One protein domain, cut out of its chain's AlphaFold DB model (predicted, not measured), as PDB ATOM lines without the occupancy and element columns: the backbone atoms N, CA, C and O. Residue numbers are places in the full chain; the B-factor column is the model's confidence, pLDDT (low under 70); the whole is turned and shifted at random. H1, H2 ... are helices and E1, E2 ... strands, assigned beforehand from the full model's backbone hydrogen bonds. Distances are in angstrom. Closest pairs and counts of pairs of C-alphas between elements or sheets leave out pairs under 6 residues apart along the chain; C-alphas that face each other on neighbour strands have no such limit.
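What this domain is: This is residues 287 to 412 of the 629 residues of the protein "Fanconi anemia core complex-associated protein 100-like" of Sinocyclocheilus anshuiensis (UniProt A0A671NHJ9). Two strongly twisted sheets, E4 E3 E6 E7 and E1 E2 E5, lie partly face to face with their strands crossed, a loose sandwich. The short helix H1 lies beyond one end of the larger sheet, on neither sheet, and the E1 and E2 hairpin reaches toward the opposite end of the long axis. The printed part has 126 residues, with one named helix and seven named strands in the order E1 E2 E3 E4 E5 E6 H1 E7; both sheets are antiparallel and the class is mostly strand. The whole is loose, with a radius of gyration of the C-alphas of 17.5 A and spans of 51 by 38 by 26 A.

Where its parts are: Find C-alpha 288 at (-27.694, -40.133, -22.631), where E1 begins and runs to residue 294. E2, residues 297 to 307, covers 30.0 A. Next come E3, residues 318 to 326, 26.0 A long, and E4, residues 338 to 343. E5 holds residues 352 to 358, and E6, residues 369 to 378, covers 27.3 A. H1, residues 390 to 399, begins at C-alpha 390 at (16.209, -32.457, -29.670) and is 14.4 A long. E7, residues 401 to 411, covers 27.3 A, bends by 58 degrees at residue 404 and ends at C-alpha 411 at (-24.487, -43.172, -14.523).

How they stand to each other: Start in the larger sheet, with E4 and E7 as edge strands. The hairpin E3 and E4 has N 322 and O 340 within hydrogen-bond range at 2.8 A. Between E3 and E6, look at N 321 and O 374, 2.8 A. Between E6 and E7, N 371 and O 409 are 2.7 A apart. In the other sheet, E2 is the inner strand: N 290 and O 301 of the hairpin E1 and E2 are within hydrogen-bond range at 2.8 A, and between E2 and E5, N 304 and O 355 are within hydrogen-bond range at 2.8 A. The parts of the sheets that face each other are 10.0 A centre to centre, with strands at 52 degrees. There, the closest C-alphas of E4 and E5, Tyr 340 and Ile 357, are 7.9 A apart. E3 and E5 are near each other. H1 has every O i to N i+4 pair within hydrogen-bond range; it is apart from E3 and E4, among others.

The domain as a whole: The two farthest C-alphas, Gln 296 and Ser 389, are 54.8 A apart. The printed part has no cut. The links E3 to E4 and E6 to H1 are long. Mean pLDDT of the printed part is 71.2, with residues 287 to 299, 309 to 311, 328 to 336, 360 to 366 and 383 to 400 under 70.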
ATOM      1  N   ASN A 287     -24.989 -36.720 -23.058       51.84
ATOM      2  CA  ASN A 287     -26.416 -36.511 -22.826       51.84
ATOM      3  C   ASN A 287     -27.189 -37.773 -22.435       51.84
ATOM      4  O   ASN A 287     -28.193 -37.639 -21.737       51.84
ATOM      5  N   MET A 288     -26.777 -38.995 -22.809       56.25
ATOM      6  CA  MET A 288     -27.694 -40.133 -22.631       56.25
ATOM      7  C   MET A 288     -27.020 -41.497 -22.456       56.25
ATOM      8  O   MET A 288     -26.261 -41.943 -23.310       56.25
ATOM      9  N   ALA A 289     -27.355 -42.196 -21.367       55.19
ATOM     10  CA  ALA A 289     -27.208 -43.646 -21.262       55.19
ATOM     11  C   ALA A 289     -28.518 -44.295 -21.731       55.19
ATOM     12  O   ALA A 289     -29.598 -43.878 -21.316       55.19
ATOM     13  N   ARG A 290     -28.438 -45.279 -22.628       58.56
ATOM     14  CA  ARG A 290     -29.590 -45.978 -23.204       58.56
ATOM     15  C   ARG A 290     -29.288 -47.462 -23.355       58.56
ATOM     16  O   ARG A 290     -28.195 -47.848 -23.766       58.56
ATOM     17  N   TRP A 291     -30.272 -48.305 -23.076       51.56
ATOM     18  CA  TRP A 291     -30.188 -49.726 -23.404       51.56
ATOM     19  C   TRP A 291     -30.319 -49.939 -24.910       51.56
ATOM     20  O   TRP A 291     -31.216 -49.384 -25.547       51.56
ATOM     21  N   SER A 292     -29.436 -50.760 -25.472       52.41
ATOM     22  CA  SER A 292     -29.566 -51.257 -26.838       52.41
ATOM     23  C   SER A 292     -29.481 -52.780 -26.855       52.41
ATOM     24  O   SER A 292     -28.658 -53.384 -26.168       52.41
ATOM     25  N   SER A 293     -30.369 -53.404 -27.627       47.16
ATOM     26  CA  SER A 293     -30.403 -54.845 -27.853       47.16
ATOM     27  C   SER A 293     -29.828 -55.137 -29.238       47.16
ATOM     28  O   SER A 293     -30.532 -55.201 -30.245       47.16
ATOM     29  N   LEU A 294     -28.505 -55.263 -29.319       46.91
ATOM     30  CA  LEU A 294     -27.839 -55.679 -30.551       46.91
ATOM     31  C   LEU A 294     -27.627 -57.194 -30.494       46.91
ATOM     32  O   LEU A 294     -27.048 -57.715 -29.545       46.91
ATOM     33  N   LEU A 295     -28.114 -57.910 -31.513       41.72
ATOM     34  CA  LEU A 295     -27.921 -59.361 -31.668       41.72
ATOM     35  C   LEU A 295     -28.389 -60.195 -30.452       41.72
ATOM     36  O   LEU A 295     -27.706 -61.131 -30.051       41.72
ATOM     37  N   GLN A 296     -29.546 -59.858 -29.860       48.84
ATOM     38  CA  GLN A 296     -30.131 -60.529 -28.676       48.84
ATOM     39  C   GLN A 296     -29.308 -60.424 -27.379       48.84
ATOM     40  O   GLN A 296     -29.640 -61.074 -26.387       48.84
ATOM     41  N   ARG A 297     -28.260 -59.593 -27.356       53.53
ATOM     42  CA  ARG A 297     -27.546 -59.228 -26.133       53.53
ATOM     43  C   ARG A 297     -27.934 -57.806 -25.760       53.53
ATOM     44  O   ARG A 297     -27.567 -56.851 -26.444       53.53
ATOM     45  N   ASP A 298     -28.714 -57.678 -24.697       63.09
ATOM     46  CA  ASP A 298     -29.011 -56.368 -24.138       63.09
ATOM     47  C   ASP A 298     -27.742 -55.813 -23.507       63.09
ATOM     48  O   ASP A 298     -27.153 -56.474 -22.655       63.09
ATOM     49  N   SER A 299     -27.330 -54.621 -23.930       67.88
ATOM     50  CA  SER A 299     -26.185 -53.928 -23.352       67.88
ATOM     51  C   SER A 299     -26.525 -52.481 -23.030       67.88
ATOM     52  O   SER A 299     -27.199 -51.786 -23.801       67.88
ATOM     53  N   LEU A 300     -26.088 -52.015 -21.860       73.00
ATOM     54  CA  LEU A 300     -26.203 -50.606 -21.509       73.00
ATOM     55  C   LEU A 300     -25.151 -49.825 -22.303       73.00
ATOM     56  O   LEU A 300     -23.948 -49.996 -22.097       73.00
ATOM     57  N   THR A 301     -25.607 -48.968 -23.210       77.75
ATOM     58  CA  THR A 301     -24.752 -48.135 -24.059       77.75
ATOM     59  C   THR A 301     -24.837 -46.673 -23.647       77.75
ATOM     60  O   THR A 301     -25.915 -46.156 -23.373       77.75
ATOM     61  N   LEU A 302     -23.702 -45.987 -23.601       79.38
ATOM     62  CA  LEU A 302     -23.626 -44.550 -23.393       79.38
ATOM     63  C   LEU A 302     -23.400 -43.861 -24.735       79.38
ATOM     64  O   LEU A 302     -22.457 -44.203 -25.445       79.38
ATOM     65  N   THR A 303     -24.245 -42.890 -25.057       78.50
ATOM     66  CA  THR A 303     -24.083 -42.003 -26.210       78.50
ATOM     67  C   THR A 303     -23.580 -40.639 -25.744       78.50
ATOM     68  O   THR A 303     -24.279 -39.925 -25.016       78.50
ATOM     69  N   CYS A 304     -22.370 -40.290 -26.174       76.00
ATOM     70  CA  CYS A 304     -21.746 -38.988 -25.974       76.00
ATOM     71  C   CYS A 304     -21.865 -38.178 -27.266       76.00
ATOM     72  O   CYS A 304     -21.609 -38.712 -28.343       76.00
ATOM     73  N   VAL A 305     -22.241 -36.907 -27.151       77.88
ATOM     74  CA  VAL A 305     -22.430 -35.991 -28.281       77.88
ATOM     75  C   VAL A 305     -21.515 -34.801 -28.051       77.88
ATOM     76  O   VAL A 305     -21.791 -33.955 -27.203       77.88
ATOM     77  N   LEU A 306     -20.404 -34.749 -28.779       76.88
ATOM     78  CA  LEU A 306     -19.489 -33.614 -28.742       76.88
ATOM     79  C   LEU A 306     -19.947 -32.574 -29.762       76.88
ATOM     80  O   LEU A 306     -19.882 -32.819 -30.961       76.88
ATOM     81  N   GLU A 307     -20.381 -31.413 -29.289       77.44
ATOM     82  CA  GLU A 307     -20.738 -30.270 -30.126       77.44
ATOM     83  C   GLU A 307     -19.630 -29.219 -30.060       77.44
ATOM     84  O   GLU A 307     -19.213 -28.820 -28.974       77.44
ATOM     85  N   ASN A 308     -19.127 -28.785 -31.218       74.69
ATOM     86  CA  ASN A 308     -18.154 -27.698 -31.266       74.69
ATOM     87  C   ASN A 308     -18.875 -26.347 -31.264       74.69
ATOM     88  O   ASN A 308     -19.197 -25.811 -32.321       74.69
ATOM     89  N   SER A 309     -19.094 -25.775 -30.088       69.19
ATOM     90  CA  SER A 309     -19.615 -24.412 -29.936       69.19
ATOM     91  C   SER A 309     -18.543 -23.327 -30.077       69.19
ATOM     92  O   SER A 309     -18.858 -22.136 -30.097       69.19
ATOM     93  N   SER A 310     -17.267 -23.707 -30.198       67.56
ATOM     94  CA  SER A 310     -16.192 -22.735 -30.357       67.56
ATOM     95  C   SER A 310     -16.256 -22.072 -31.739       67.56
ATOM     96  O   SER A 310     -16.660 -22.678 -32.734       67.56
ATOM     97  N   GLY A 311     -15.819 -20.813 -31.822       67.56
ATOM     98  CA  GLY A 311     -15.691 -20.089 -33.094       67.56
ATOM     99  C   GLY A 311     -14.537 -20.579 -33.981       67.56
ATOM    100  O   GLY A 311     -14.290 -19.994 -35.033       67.56
ATOM    101  N   CYS A 312     -13.817 -21.622 -33.556       70.12
ATOM    102  CA  CYS A 312     -12.661 -22.186 -34.241       70.12
ATOM    103  C   CYS A 312     -12.983 -23.589 -34.774       70.12
ATOM    104  O   CYS A 312     -13.713 -24.363 -34.157       70.12
ATOM    105  N   THR A 313     -12.400 -23.943 -35.916       80.06
ATOM    106  CA  THR A 313     -12.480 -25.303 -36.460       80.06
ATOM    107  C   THR A 313     -11.472 -26.200 -35.751       80.06
ATOM    108  O   THR A 313     -10.287 -25.873 -35.694       80.06
ATOM    109  N   LEU A 314     -11.921 -27.335 -35.217       80.12
ATOM    110  CA  LEU A 314     -11.020 -28.332 -34.640       80.12
ATOM    111  C   LEU A 314     -10.451 -29.177 -35.782       80.12
ATOM    112  O   LEU A 314     -11.197 -29.889 -36.448       80.12
ATOM    113  N   GLU A 315      -9.150 -29.067 -36.032       80.88
ATOM    114  CA  GLU A 315      -8.474 -29.748 -37.144       80.88
ATOM    115  C   GLU A 315      -7.939 -31.144 -36.767       80.88
ATOM    116  O   GLU A 315      -8.277 -31.725 -35.737       80.88
ATOM    117  N   HIS A 316      -7.089 -31.718 -37.612       79.94
ATOM    118  CA  HIS A 316      -6.435 -32.998 -37.362       79.94
ATOM    119  C   HIS A 316      -5.519 -32.937 -36.126       79.94
ATOM    120  O   HIS A 316      -4.731 -32.005 -35.959       79.94
ATOM    121  N   GLY A 317      -5.601 -33.963 -35.273       78.00
ATOM    122  CA  GLY A 317      -4.804 -34.091 -34.043       78.00
ATOM    123  C   GLY A 317      -5.636 -34.155 -32.761       78.00
ATOM    124  O   GLY A 317      -5.108 -34.527 -31.711       78.00
ATOM    125  N   TRP A 318      -6.934 -33.856 -32.840       83.81
ATOM    126  CA  TRP A 318      -7.864 -33.980 -31.720       83.81
ATOM    127  C   TRP A 318      -8.420 -35.403 -31.564       83.81
ATOM    128  O   TRP A 318      -8.723 -36.105 -32.531       83.81
ATOM    129  N   THR A 319      -8.565 -35.827 -30.312       85.00
ATOM    130  CA  THR A 319      -9.110 -37.122 -29.903       85.00
ATOM    131  C   THR A 319     -10.077 -36.920 -28.746       85.00
ATOM    132  O   THR A 319      -9.714 -36.360 -27.712       85.00
ATOM    133  N   LEU A 320     -11.311 -37.399 -28.899       85.06
ATOM    134  CA  LEU A 320     -12.261 -37.477 -27.795       85.06
ATOM    135  C   LEU A 320     -11.939 -38.711 -26.947       85.06
ATOM    136  O   LEU A 320     -11.981 -39.841 -27.435       85.06
ATOM    137  N   CYS A 321     -11.627 -38.489 -25.677       84.62
ATOM    138  CA  CYS A 321     -11.300 -39.521 -24.705       84.62
ATOM    139  C   CYS A 321     -12.442 -39.666 -23.698       84.62
ATOM    140  O   CYS A 321     -12.867 -38.698 -23.069       84.62
ATOM    141  N   ILE A 322     -12.932 -40.891 -23.530       84.19
ATOM    142  CA  ILE A 322     -13.999 -41.217 -22.585       84.19
ATOM    143  C   ILE A 322     -13.478 -42.269 -21.615       84.19
ATOM    144  O   ILE A 322     -13.199 -43.403 -22.007       84.19
ATOM    145  N   GLN A 323     -13.351 -41.900 -20.344       84.88
ATOM    146  CA  GLN A 323     -12.869 -42.788 -19.292       84.88
ATOM    147  C   GLN A 323     -13.999 -43.209 -18.362       84.88
ATOM    148  O   GLN A 323     -14.619 -42.386 -17.691       84.88
ATOM    149  N   VAL A 324     -14.231 -44.511 -18.276       84.00
ATOM    150  CA  VAL A 324     -15.324 -45.127 -17.530       84.00
ATOM    151  C   VAL A 324     -14.764 -45.783 -16.269       84.00
ATOM    152  O   VAL A 324     -14.037 -46.774 -16.345       84.00
ATOM    153  N   HIS A 325     -15.111 -45.227 -15.110       81.62
ATOM    154  CA  HIS A 325     -14.633 -45.636 -13.792       81.62
ATOM    155  C   HIS A 325     -15.786 -46.202 -12.949       81.62
ATOM    156  O   HIS A 325     -16.661 -45.439 -12.526       81.62
ATOM    157  N   PRO A 326     -15.813 -47.513 -12.668       78.12
ATOM    158  CA  PRO A 326     -16.788 -48.070 -11.736       78.12
ATOM    159  C   PRO A 326     -16.491 -47.588 -10.309       78.12
ATOM    160  O   PRO A 326     -15.344 -47.616  -9.866       78.12
ATOM    161  N   LEU A 327     -17.517 -47.138  -9.578       70.75
ATOM    162  CA  LEU A 327     -17.356 -46.688  -8.186       70.75
ATOM    163  C   LEU A 327     -17.359 -47.848  -7.189       70.75
ATOM    164  O   LEU A 327     -16.783 -47.736  -6.108       70.75
ATOM    165  N   SER A 328     -17.992 -48.966  -7.539       63.44
ATOM    166  CA  SER A 328     -17.984 -50.175  -6.721       63.44
ATOM    167  C   SER A 328     -16.724 -50.996  -7.010       63.44
ATOM    168  O   SER A 328     -16.594 -51.579  -8.090       63.44
ATOM    169  N   LYS A 329     -15.804 -51.072  -6.041       53.97
ATOM    170  CA  LYS A 329     -14.681 -52.020  -6.076       53.97
ATOM    171  C   LYS A 329     -15.200 -53.420  -5.744       53.97
ATOM    172  O   LYS A 329     -15.599 -53.677  -4.612       53.97
ATOM    173  N   GLY A 330     -15.208 -54.316  -6.727       52.88
ATOM    174  CA  GLY A 330     -15.365 -55.744  -6.460       52.88
ATOM    175  C   GLY A 330     -14.114 -56.286  -5.753       52.88
ATOM    176  O   GLY A 330     -13.020 -55.796  -6.033       52.88
ATOM    177  N   PRO A 331     -14.233 -57.297  -4.874       44.41
ATOM    178  CA  PRO A 331     -13.123 -57.771  -4.040       44.41
ATOM    179  C   PRO A 331     -11.916 -58.323  -4.824       44.41
ATOM    180  O   PRO A 331     -10.842 -58.418  -4.250       44.41
ATOM    181  N   ASN A 332     -12.064 -58.618  -6.125       45.59
ATOM    182  CA  ASN A 332     -11.011 -59.172  -6.990       45.59
ATOM    183  C   ASN A 332     -10.835 -58.434  -8.335       45.59
ATOM    184  O   ASN A 332     -10.178 -58.956  -9.231       45.59
ATOM    185  N   MET A 333     -11.432 -57.252  -8.520       50.25
ATOM    186  CA  MET A 333     -11.191 -56.445  -9.720       50.25
ATOM    187  C   MET A 333     -10.292 -55.271  -9.358       50.25
ATOM    188  O   MET A 333     -10.741 -54.301  -8.743       50.25
ATOM    189  N   GLU A 334      -9.020 -55.354  -9.761       44.66
ATOM    190  CA  GLU A 334      -8.185 -54.167  -9.939       44.66
ATOM    191  C   GLU A 334      -9.012 -53.144 -10.718       44.66
ATOM    192  O   GLU A 334      -9.623 -53.487 -11.732       44.66
ATOM    193  N   GLY A 335      -9.123 -51.925 -10.184       53.12
ATOM    194  CA  GLY A 335      -9.991 -50.868 -10.699       53.12
ATOM    195  C   GLY A 335      -9.598 -50.440 -12.109       53.12
ATOM    196  O   GLY A 335      -8.984 -49.394 -12.292       53.12
ATOM    197  N   SER A 336      -9.945 -51.253 -13.102       63.62
ATOM    198  CA  SER A 336      -9.630 -51.017 -14.499       63.62
ATOM    199  C   SER A 336     -10.600 -49.970 -15.024       63.62
ATOM    200  O   SER A 336     -11.693 -50.265 -15.512       63.62
ATOM    201  N   ALA A 337     -10.210 -48.711 -14.850       73.50
ATOM    202  CA  ALA A 337     -10.768 -47.617 -15.617       73.50
ATOM    203  C   ALA A 337     -10.624 -47.959 -17.104       73.50
ATOM    204  O   ALA A 337      -9.522 -48.225 -17.587       73.50
ATOM    205  N   ARG A 338     -11.738 -47.975 -17.835       79.62
ATOM    206  CA  ARG A 338     -11.717 -48.230 -19.279       79.62
ATOM    207  C   ARG A 338     -11.638 -46.908 -20.014       79.62
ATOM    208  O   ARG A 338     -12.504 -46.063 -19.821       79.62
ATOM    209  N   THR A 339     -10.626 -46.748 -20.857       84.00
ATOM    210  CA  THR A 339     -10.470 -45.565 -21.707       84.00
ATOM    211  C   THR A 339     -10.855 -45.918 -23.135       84.00
ATOM    212  O   THR A 339     -10.307 -46.857 -23.708       84.00
ATOM    213  N   TYR A 340     -11.786 -45.161 -23.705       84.75
ATOM    214  CA  TYR A 340     -12.136 -45.203 -25.118       84.75
ATOM    215  C   TYR A 340     -11.633 -43.927 -25.791       84.75
ATOM    216  O   TYR A 340     -11.825 -42.836 -25.255       84.75
ATOM    217  N   SER A 341     -11.000 -44.057 -26.955       86.38
ATOM    218  CA  SER A 341     -10.385 -42.941 -27.676       86.38
ATOM    219  C   SER A 341     -10.912 -42.879 -29.104       86.38
ATOM    220  O   SER A 341     -10.834 -43.861 -29.840       86.38
ATOM    221  N   PHE A 342     -11.432 -41.715 -29.489       85.75
ATOM    222  CA  PHE A 342     -12.060 -41.467 -30.783       85.75
ATOM    223  C   PHE A 342     -11.366 -40.289 -31.473       85.75
ATOM    224  O   PHE A 342     -11.717 -39.133 -31.216       85.75
ATOM    225  N   PRO A 343     -10.342 -40.550 -32.305       86.12
ATOM    226  CA  PRO A 343      -9.710 -39.510 -33.104       86.12
ATOM    227  C   PRO A 343     -10.662 -39.048 -34.212       86.12
ATOM    228  O   PRO A 343     -11.343 -39.867 -34.834       86.12
ATOM    229  N   PHE A 344     -10.691 -37.745 -34.486       83.12
ATOM    230  CA  PHE A 344     -11.476 -37.173 -35.582       83.12
ATOM    231  C   PHE A 344     -10.620 -36.243 -36.447       83.12
ATOM    232  O   PHE A 344      -9.618 -35.695 -35.997       83.12
ATOM    233  N   MET A 345     -10.989 -36.116 -37.726       79.88
ATOM    234  CA  MET A 345     -10.179 -35.390 -38.718       79.88
ATOM    235  C   MET A 345     -10.467 -33.892 -38.736       79.88
ATOM    236  O   MET A 345      -9.552 -33.092 -38.899       79.88
ATOM    237  N   LYS A 346     -11.743 -33.519 -38.613       83.44
ATOM    238  CA  LYS A 346     -12.184 -32.129 -38.604       83.44
ATOM    239  C   LYS A 346     -13.548 -32.021 -37.931       83.44
ATOM    240  O   LYS A 346     -14.414 -32.850 -38.212       83.44
ATOM    241  N   LEU A 347     -13.735 -31.013 -37.082       80.94
ATOM    242  CA  LEU A 347     -15.028 -30.653 -36.501       80.94
ATOM    243  C   LEU A 347     -15.242 -29.141 -36.637       80.94
ATOM    244  O   LEU A 347     -14.585 -28.338 -35.968       80.94
ATOM    245  N   ASP A 348     -16.144 -28.759 -37.538       81.81
ATOM    246  CA  ASP A 348     -16.470 -27.359 -37.801       81.81
ATOM    247  C   ASP A 348     -17.346 -26.760 -36.685       81.81
ATOM    248  O   ASP A 348     -17.949 -27.483 -35.890       81.81
ATOM    249  N   SER A 349     -17.397 -25.428 -36.600       78.75
ATOM    250  CA  SER A 349     -18.240 -24.733 -35.616       78.75
ATOM    251  C   SER A 349     -19.720 -25.074 -35.838       78.75
ATOM    252  O   SER A 349     -20.217 -25.016 -36.964       78.75
ATOM    253  N   GLY A 350     -20.416 -25.471 -34.773       72.88
ATOM    254  CA  GLY A 350     -21.801 -25.951 -34.781       72.88
ATOM    255  C   GLY A 350     -21.982 -27.415 -35.202       72.88
ATOM    256  O   GLY A 350     -23.109 -27.910 -35.221       72.88
ATOM    257  N   GLN A 351     -20.908 -28.132 -35.545       79.38
ATOM    258  CA  GLN A 351     -20.985 -29.548 -35.906       79.38
ATOM    259  C   GLN A 351     -20.964 -30.445 -34.659       79.38
ATOM    260  O   GLN A 351     -20.293 -30.146 -33.668       79.38
ATOM    261  N   LYS A 352     -21.685 -31.574 -34.730       80.81
ATOM    262  CA  LYS A 352     -21.771 -32.582 -33.664       80.81
ATOM    263  C   LYS A 352     -21.095 -33.890 -34.069       80.81
ATOM    264  O   LYS A 352     -21.202 -34.319 -35.218       80.81
ATOM    265  N   LEU A 353     -20.415 -34.514 -33.114       80.94
ATOM    266  CA  LEU A 353     -19.812 -35.837 -33.214       80.94
ATOM    267  C   LEU A 353     -20.467 -36.765 -32.186       80.94
ATOM    268  O   LEU A 353     -20.274 -36.598 -30.980       80.94
ATOM    269  N   ASP A 354     -21.186 -37.769 -32.682       83.56
ATOM    270  CA  ASP A 354     -21.903 -38.738 -31.856       83.56
ATOM    271  C   ASP A 354     -21.087 -40.024 -31.713       83.56
ATOM    272  O   ASP A 354     -20.693 -40.654 -32.697       83.56
ATOM    273  N   VAL A 355     -20.854 -40.446 -30.472       81.56
ATOM    274  CA  VAL A 355     -20.086 -41.649 -30.146       81.56
ATOM    275  C   VAL A 355     -20.869 -42.518 -29.176       81.56
ATOM    276  O   VAL A 355     -21.373 -42.038 -28.165       81.56
ATOM    277  N   THR A 356     -20.944 -43.819 -29.464       81.25
ATOM    278  CA  THR A 356     -21.629 -44.800 -28.612       81.25
ATOM    279  C   THR A 356     -20.630 -45.794 -28.033       81.25
ATOM    280  O   THR A 356     -19.894 -46.428 -28.786       81.25
ATOM    281  N   ILE A 357     -20.623 -45.965 -26.708       81.06
ATOM    282  CA  ILE A 357     -19.756 -46.925 -26.012       81.06
ATOM    283  C   ILE A 357     -20.552 -47.882 -25.117       81.06
ATOM    284  O   ILE A 357     -21.503 -47.461 -24.457       81.06
ATOM    285  N   PRO A 358     -20.178 -49.168 -25.036       81.44
ATOM    286  CA  PRO A 358     -20.783 -50.099 -24.092       81.44
ATOM    287  C   PRO A 358     -20.241 -49.882 -22.668       81.44
ATOM    288  O   PRO A 358     -19.029 -49.795 -22.446       81.44
ATOM    289  N   LEU A 359     -21.146 -49.834 -21.686       74.75
ATOM    290  CA  LEU A 359     -20.816 -49.728 -20.259       74.75
ATOM    291  C   LEU A 359     -20.645 -51.096 -19.582       74.75
ATOM    292  O   LEU A 359     -20.057 -51.172 -18.506       74.75
ATOM    293  N   GLU A 360     -21.082 -52.193 -20.200       68.62
ATOM    294  CA  GLU A 360     -20.936 -53.541 -19.634       68.62
ATOM    295  C   GLU A 360     -19.482 -54.021 -19.673       68.62
ATOM    296  O   GLU A 360     -18.781 -53.810 -20.664       68.62
ATOM    297  N   SER A 361     -19.008 -54.646 -18.592       60.41
ATOM    298  CA  SER A 361     -17.716 -55.343 -18.566       60.41
ATOM    299  C   SER A 361     -17.910 -56.844 -18.802       60.41
ATOM    300  O   SER A 361     -19.010 -57.371 -18.634       60.41
ATOM    301  N   THR A 362     -16.835 -57.562 -19.133       51.72
ATOM    302  CA  THR A 362     -16.836 -59.031 -19.278       51.72
ATOM    303  C   THR A 362     -17.286 -59.776 -18.011       51.72
ATOM    304  O   THR A 362     -17.638 -60.948 -18.106       51.72
ATOM    305  N   GLY A 363     -17.327 -59.100 -16.852       52.16
ATOM    306  CA  GLY A 363     -17.820 -59.616 -15.569       52.16
ATOM    307  C   GLY A 363     -19.140 -59.006 -15.071       52.16
ATOM    308  O   GLY A 363     -19.487 -59.234 -13.916       52.16
ATOM    309  N   GLY A 364     -19.867 -58.236 -15.894       63.06
ATOM    310  CA  GLY A 364     -21.156 -57.616 -15.538       63.06
ATOM    311  C   GLY A 364     -21.127 -56.082 -15.419       63.06
ATOM    312  O   GLY A 364     -20.103 -55.437 -15.673       63.06
ATOM    313  N   LEU A 365     -22.277 -55.488 -15.074       66.94
ATOM    314  CA  LEU A 365     -22.468 -54.044 -14.871       66.94
ATOM    315  C   LEU A 365     -22.221 -53.656 -13.408       66.94
ATOM    316  O   LEU A 365     -23.002 -53.995 -12.526       66.94
ATOM    317  N   SER A 366     -21.156 -52.900 -13.145       69.75
ATOM    318  CA  SER A 366     -20.819 -52.381 -11.814       69.75
ATOM    319  C   SER A 366     -21.276 -50.929 -11.656       69.75
ATOM    320  O   SER A 366     -20.502 -49.989 -11.818       69.75
ATOM    321  N   LEU A 367     -22.566 -50.741 -11.371       73.00
ATOM    322  CA  LEU A 367     -23.162 -49.423 -11.133       73.00
ATOM    323  C   LEU A 367     -23.054 -49.026  -9.647       73.00
ATOM    324  O   LEU A 367     -23.290 -49.867  -8.776       73.00
ATOM    325  N   PRO A 368     -22.802 -47.743  -9.324       75.00
ATOM    326  CA  PRO A 368     -22.714 -46.599 -10.234       75.00
ATOM    327  C   PRO A 368     -21.350 -46.447 -10.919       75.00
ATOM    328  O   PRO A 368     -20.320 -46.888 -10.407       75.00
ATOM    329  N   VAL A 369     -21.341 -45.774 -12.069       80.50
ATOM    330  CA  VAL A 369     -20.144 -45.551 -12.891       80.50
ATOM    331  C   VAL A 369     -19.943 -44.056 -13.124       80.50
ATOM    332  O   VAL A 369     -20.872 -43.360 -13.523       80.50
ATOM    333  N   LYS A 370     -18.722 -43.555 -12.912       81.56
ATOM    334  CA  LYS A 370     -18.321 -42.202 -13.315       81.56
ATOM    335  C   LYS A 370     -17.671 -42.228 -14.690       81.56
ATOM    336  O   LYS A 370     -16.734 -42.984 -14.926       81.56
ATOM    337  N   VAL A 371     -18.152 -41.371 -15.573       82.94
ATOM    338  CA  VAL A 371     -17.659 -41.187 -16.930       82.94
ATOM    339  C   VAL A 371     -17.021 -39.809 -17.024       82.94
ATOM    340  O   VAL A 371     -17.676 -38.800 -16.766       82.94
ATOM    341  N   TYR A 372     -15.743 -39.773 -17.386       82.38
ATOM    342  CA  TYR A 372     -15.002 -38.545 -17.643       82.38
ATOM    343  C   TYR A 372     -14.835 -38.395 -19.147       82.38
ATOM    344  O   TYR A 372     -14.255 -39.270 -19.792       82.38
ATOM    345  N   CYS A 373     -15.339 -37.297 -19.696       81.06
ATOM    346  CA  CYS A 373     -15.110 -36.924 -21.084       81.06
ATOM    347  C   CYS A 373     -14.027 -35.848 -21.114       81.06
ATOM    348  O   CYS A 373     -14.170 -34.805 -20.474       81.06
ATOM    349  N   SER A 374     -12.957 -36.099 -21.855       83.56
ATOM    350  CA  SER A 374     -11.880 -35.146 -22.084       83.56
ATOM    351  C   SER A 374     -11.533 -35.078 -23.564       83.56
ATOM    352  O   SER A 374     -11.674 -36.045 -24.309       83.56
ATOM    353  N   LEU A 375     -11.086 -33.908 -23.995       84.62
ATOM    354  CA  LEU A 375     -10.586 -33.672 -25.334       84.62
ATOM    355  C   LEU A 375      -9.061 -33.622 -25.276       84.62
ATOM    356  O   LEU A 375      -8.500 -32.775 -24.586       84.62
ATOM    357  N   ALA A 376      -8.400 -34.535 -25.979       84.75
ATOM    358  CA  ALA A 376      -6.950 -34.618 -26.038       84.75
ATOM    359  C   ALA A 376      -6.448 -34.168 -27.414       84.75
ATOM    360  O   ALA A 376      -6.914 -34.664 -28.436       84.75
ATOM    361  N   PHE A 377      -5.487 -33.254 -27.451       84.75
ATOM    362  CA  PHE A 377      -4.784 -32.852 -28.663       84.75
ATOM    363  C   PHE A 377      -3.380 -33.443 -28.671       84.75
ATOM    364  O   PHE A 377      -2.609 -33.203 -27.743       84.75
ATOM    365  N   SER A 378      -3.028 -34.197 -29.710       84.19
ATOM    366  CA  SER A 378      -1.690 -34.772 -29.834       84.19
ATOM    367  C   SER A 378      -0.698 -33.754 -30.392       84.19
ATOM    368  O   SER A 378      -0.865 -33.239 -31.495       84.19
ATOM    369  N   LEU A 379       0.380 -33.493 -29.651       79.44
ATOM    370  CA  LEU A 379       1.410 -32.535 -30.061       79.44
ATOM    371  C   LEU A 379       2.213 -33.009 -31.282       79.44
ATOM    372  O   LEU A 379       2.775 -32.187 -32.005       79.44
ATOM    373  N   SER A 380       2.231 -34.317 -31.552       74.69
ATOM    374  CA  SER A 380       2.860 -34.886 -32.750       74.69
ATOM    375  C   SER A 380       2.156 -34.472 -34.046       74.69
ATOM    376  O   SER A 380       2.771 -34.514 -35.105       74.69
ATOM    377  N   ALA A 381       0.902 -34.008 -33.976       72.50
ATOM    378  CA  ALA A 381       0.205 -33.448 -35.130       72.50
ATOM    379  C   ALA A 381       0.757 -32.071 -35.556       72.50
ATOM    380  O   ALA A 381       0.579 -31.679 -36.705       72.50
ATOM    381  N   LEU A 382       1.434 -31.339 -34.658       73.06
ATOM    382  CA  LEU A 382       1.984 -29.999 -34.936       73.06
ATOM    383  C   LEU A 382       3.457 -30.004 -35.331       73.06
ATOM    384  O   LEU A 382       3.932 -29.054 -35.959       73.06
ATOM    385  N   PHE A 383       4.185 -31.034 -34.909       69.81
ATOM    386  CA  PHE A 383       5.625 -31.136 -35.086       69.81
ATOM    387  C   PHE A 383       5.945 -32.419 -35.841       69.81
ATOM    388  O   PHE A 383       5.780 -33.515 -35.308       69.81
ATOM    389  N   SER A 384       6.436 -32.280 -37.075       62.88
ATOM    390  CA  SER A 384       6.963 -33.425 -37.812       62.88
ATOM    391  C   SER A 384       8.185 -33.989 -37.072       62.88
ATOM    392  O   SER A 384       9.089 -33.214 -36.731       62.88
ATOM    393  N   PRO A 385       8.257 -35.312 -36.835       58.19
ATOM    394  CA  PRO A 385       9.354 -35.942 -36.098       58.19
ATOM    395  C   PRO A 385      10.726 -35.758 -36.768       58.19
ATOM    396  O   PRO A 385      11.753 -35.903 -36.111       58.19
ATOM    397  N   GLU A 386      10.759 -35.404 -38.055       53.84
ATOM    398  CA  GLU A 386      11.994 -35.163 -38.812       53.84
ATOM    399  C   GLU A 386      12.488 -33.704 -38.742       53.84
ATOM    400  O   GLU A 386      13.649 -33.425 -39.039       53.84
ATOM    401  N   ALA A 387      11.630 -32.762 -38.330       53.34
ATOM    402  CA  ALA A 387      11.923 -31.324 -38.319       53.34
ATOM    403  C   ALA A 387      12.226 -30.765 -36.913       53.34
ATOM    404  O   ALA A 387      12.587 -29.589 -36.764       53.34
ATOM    405  N   SER A 388      12.077 -31.578 -35.864       56.31
ATOM    406  CA  SER A 388      12.141 -31.126 -34.476       56.31
ATOM    407  C   SER A 388      13.565 -31.124 -33.904       56.31
ATOM    408  O   SER A 388      14.330 -32.080 -34.002       56.31
ATOM    409  N   SER A 389      13.934 -30.017 -33.252       63.41
ATOM    410  CA  SER A 389      15.141 -29.931 -32.420       63.41
ATOM    411  C   SER A 389      15.056 -30.905 -31.233       63.41
ATOM    412  O   SER A 389      13.947 -31.132 -30.744       63.41
ATOM    413  N   PRO A 390      16.186 -31.400 -30.690       61.12
ATOM    414  CA  PRO A 390      16.209 -32.457 -29.670       61.12
ATOM    415  C   PRO A 390      15.323 -32.185 -28.440       61.12
ATOM    416  O   PRO A 390      14.687 -33.105 -27.936       61.12
ATOM    417  N   GLY A 391      15.191 -30.924 -28.006       63.47
ATOM    418  CA  GLY A 391      14.316 -30.564 -26.880       63.47
ATOM    419  C   GLY A 391      12.811 -30.727 -27.148       63.47
ATOM    420  O   GLY A 391      12.056 -31.026 -26.232       63.47
ATOM    421  N   VAL A 392      12.359 -30.582 -28.398       62.06
ATOM    422  CA  VAL A 392      10.936 -30.749 -28.766       62.06
ATOM    423  C   VAL A 392      10.591 -32.235 -28.866       62.06
ATOM    424  O   VAL A 392       9.525 -32.649 -28.425       62.06
ATOM    425  N   SER A 393      11.523 -33.056 -29.358       63.28
ATOM    426  CA  SER A 393      11.372 -34.513 -29.379       63.28
ATOM    427  C   SER A 393      11.257 -35.096 -27.965       63.28
ATOM    428  O   SER A 393      10.440 -35.980 -27.728       63.28
ATOM    429  N   GLN A 394      12.002 -34.560 -26.993       64.56
ATOM    430  CA  GLN A 394      11.876 -34.979 -25.595       64.56
ATOM    431  C   GLN A 394      10.503 -34.611 -25.004       64.56
ATOM    432  O   GLN A 394       9.854 -35.454 -24.389       64.56
ATOM    433  N   LEU A 395       9.999 -33.407 -25.296       64.44
ATOM    434  CA  LEU A 395       8.678 -32.951 -24.848       64.44
ATOM    435  C   LEU A 395       7.522 -33.757 -25.471       64.44
ATOM    436  O   LEU A 395       6.533 -34.029 -24.794       64.44
ATOM    437  N   LEU A 396       7.657 -34.198 -26.726       65.38
ATOM    438  CA  LEU A 396       6.709 -35.122 -27.363       65.38
ATOM    439  C   LEU A 396       6.680 -36.493 -26.672       65.38
ATOM    440  O   LEU A 396       5.617 -37.101 -26.574       65.38
ATOM    441  N   THR A 397       7.828 -36.962 -26.176       61.59
ATOM    442  CA  THR A 397       7.929 -38.234 -25.440       61.59
ATOM    443  C   THR A 397       7.359 -38.132 -24.020       61.59
ATOM    444  O   THR A 397       6.751 -39.084 -23.541       61.59
ATOM    445  N   GLU A 398       7.540 -36.990 -23.349       62.31
ATOM    446  CA  GLU A 398       7.151 -36.797 -21.943       62.31
ATOM    447  C   GLU A 398       5.704 -36.300 -21.760       62.31
ATOM    448  O   GLU A 398       5.026 -36.728 -20.829       62.31
ATOM    449  N   MET A 399       5.207 -35.415 -22.633       62.72
ATOM    450  CA  MET A 399       3.903 -34.745 -22.486       62.72
ATOM    451  C   MET A 399       3.001 -34.863 -23.723       62.72
ATOM    452  O   MET A 399       2.143 -34.012 -23.915       62.72
ATOM    453  N   GLY A 400       3.185 -35.879 -24.576       68.31
ATOM    454  CA  GLY A 400       2.685 -35.988 -25.962       68.31
ATOM    455  C   GLY A 400       1.219 -35.634 -26.304       68.31
ATOM    456  O   GLY A 400       0.875 -35.612 -27.491       68.31
ATOM    457  N   SER A 401       0.358 -35.306 -25.335       78.00
ATOM    458  CA  SER A 401      -0.974 -34.740 -25.555       78.00
ATOM    459  C   SER A 401      -1.372 -33.663 -24.536       78.00
ATOM    460  O   SER A 401      -1.157 -33.829 -23.337       78.00
ATOM    461  N   ILE A 402      -2.058 -32.615 -25.000       81.00
ATOM    462  CA  ILE A 402      -2.748 -31.626 -24.157       81.00
ATOM    463  C   ILE A 402      -4.183 -32.103 -23.933       81.00
ATOM    464  O   ILE A 402      -4.892 -32.337 -24.904       81.00
ATOM    465  N   CYS A 403      -4.632 -32.218 -22.683       78.06
ATOM    466  CA  CYS A 403      -5.981 -32.687 -22.353       78.06
ATOM    467  C   CYS A 403      -6.818 -31.577 -21.706       78.06
ATOM    468  O   CYS A 403      -6.397 -30.991 -20.710       78.06
ATOM    469  N   ALA A 404      -8.024 -31.344 -22.219       79.38
ATOM    470  CA  ALA A 404      -9.035 -30.483 -21.613       79.38
ATOM    471  C   ALA A 404     -10.224 -31.331 -21.120       79.38
ATOM    472  O   ALA A 404     -10.818 -32.056 -21.923       79.38
ATOM    473  N   PRO A 405     -10.584 -31.294 -19.826       76.75
ATOM    474  CA  PRO A 405     -11.807 -31.926 -19.343       76.75
ATOM    475  C   PRO A 405     -13.026 -31.193 -19.916       76.75
ATOM    476  O   PRO A 405     -13.031 -29.970 -19.996       76.75
ATOM    477  N   LEU A 406     -14.039 -31.951 -20.344       73.44
ATOM    478  CA  LEU A 406     -15.275 -31.406 -20.910       73.44
ATOM    479  C   LEU A 406     -16.455 -31.580 -19.959       73.44
ATOM    480  O   LEU A 406     -17.194 -30.645 -19.696       73.44
ATOM    481  N   SER A 407     -16.671 -32.805 -19.478       71.81
ATOM    482  CA  SER A 407     -17.808 -33.097 -18.609       71.81
ATOM    483  C   SER A 407     -17.567 -34.344 -17.779       71.81
ATOM    484  O   SER A 407     -16.933 -35.299 -18.242       71.81
ATOM    485  N   THR A 408     -18.160 -34.374 -16.589       75.62
ATOM    486  CA  THR A 408     -18.237 -35.580 -15.764       75.62
ATOM    487  C   THR A 408     -19.691 -36.016 -15.632       75.62
ATOM    488  O   THR A 408     -20.542 -35.251 -15.186       75.62
ATOM    489  N   LEU A 409     -19.992 -37.245 -16.048       75.62
ATOM    490  CA  LEU A 409     -21.320 -37.839 -15.920       75.62
ATOM    491  C   LEU A 409     -21.254 -39.001 -14.935       75.62
ATOM    492  O   LEU A 409     -20.364 -39.842 -15.018       75.62
ATOM    493  N   THR A 410     -22.208 -39.079 -14.013       77.19
ATOM    494  CA  THR A 410     -22.378 -40.271 -13.176       77.19
ATOM    495  C   THR A 410     -23.603 -41.027 -13.665       77.19
ATOM    496  O   THR A 410     -24.692 -40.466 -13.686       77.19
ATOM    497  N   VAL A 411     -23.413 -42.275 -14.089       77.94
ATOM    498  CA  VAL A 411     -24.487 -43.172 -14.523       77.94
ATOM    499  C   VAL A 411     -24.861 -44.066 -13.349       77.94
ATOM    500  O   VAL A 411     -24.037 -44.849 -12.860       77.94
ATOM    501  N   ASP A 412     -26.106 -43.940 -12.896       80.00
ATOM    502  CA  ASP A 412     -26.616 -44.629 -11.718       80.00
ATOM    503  C   ASP A 412     -27.614 -45.740 -12.063       80.00
ATOM    504  O   ASP A 412     -28.042 -45.908 -13.203       80.00
TER     505      ASP A 412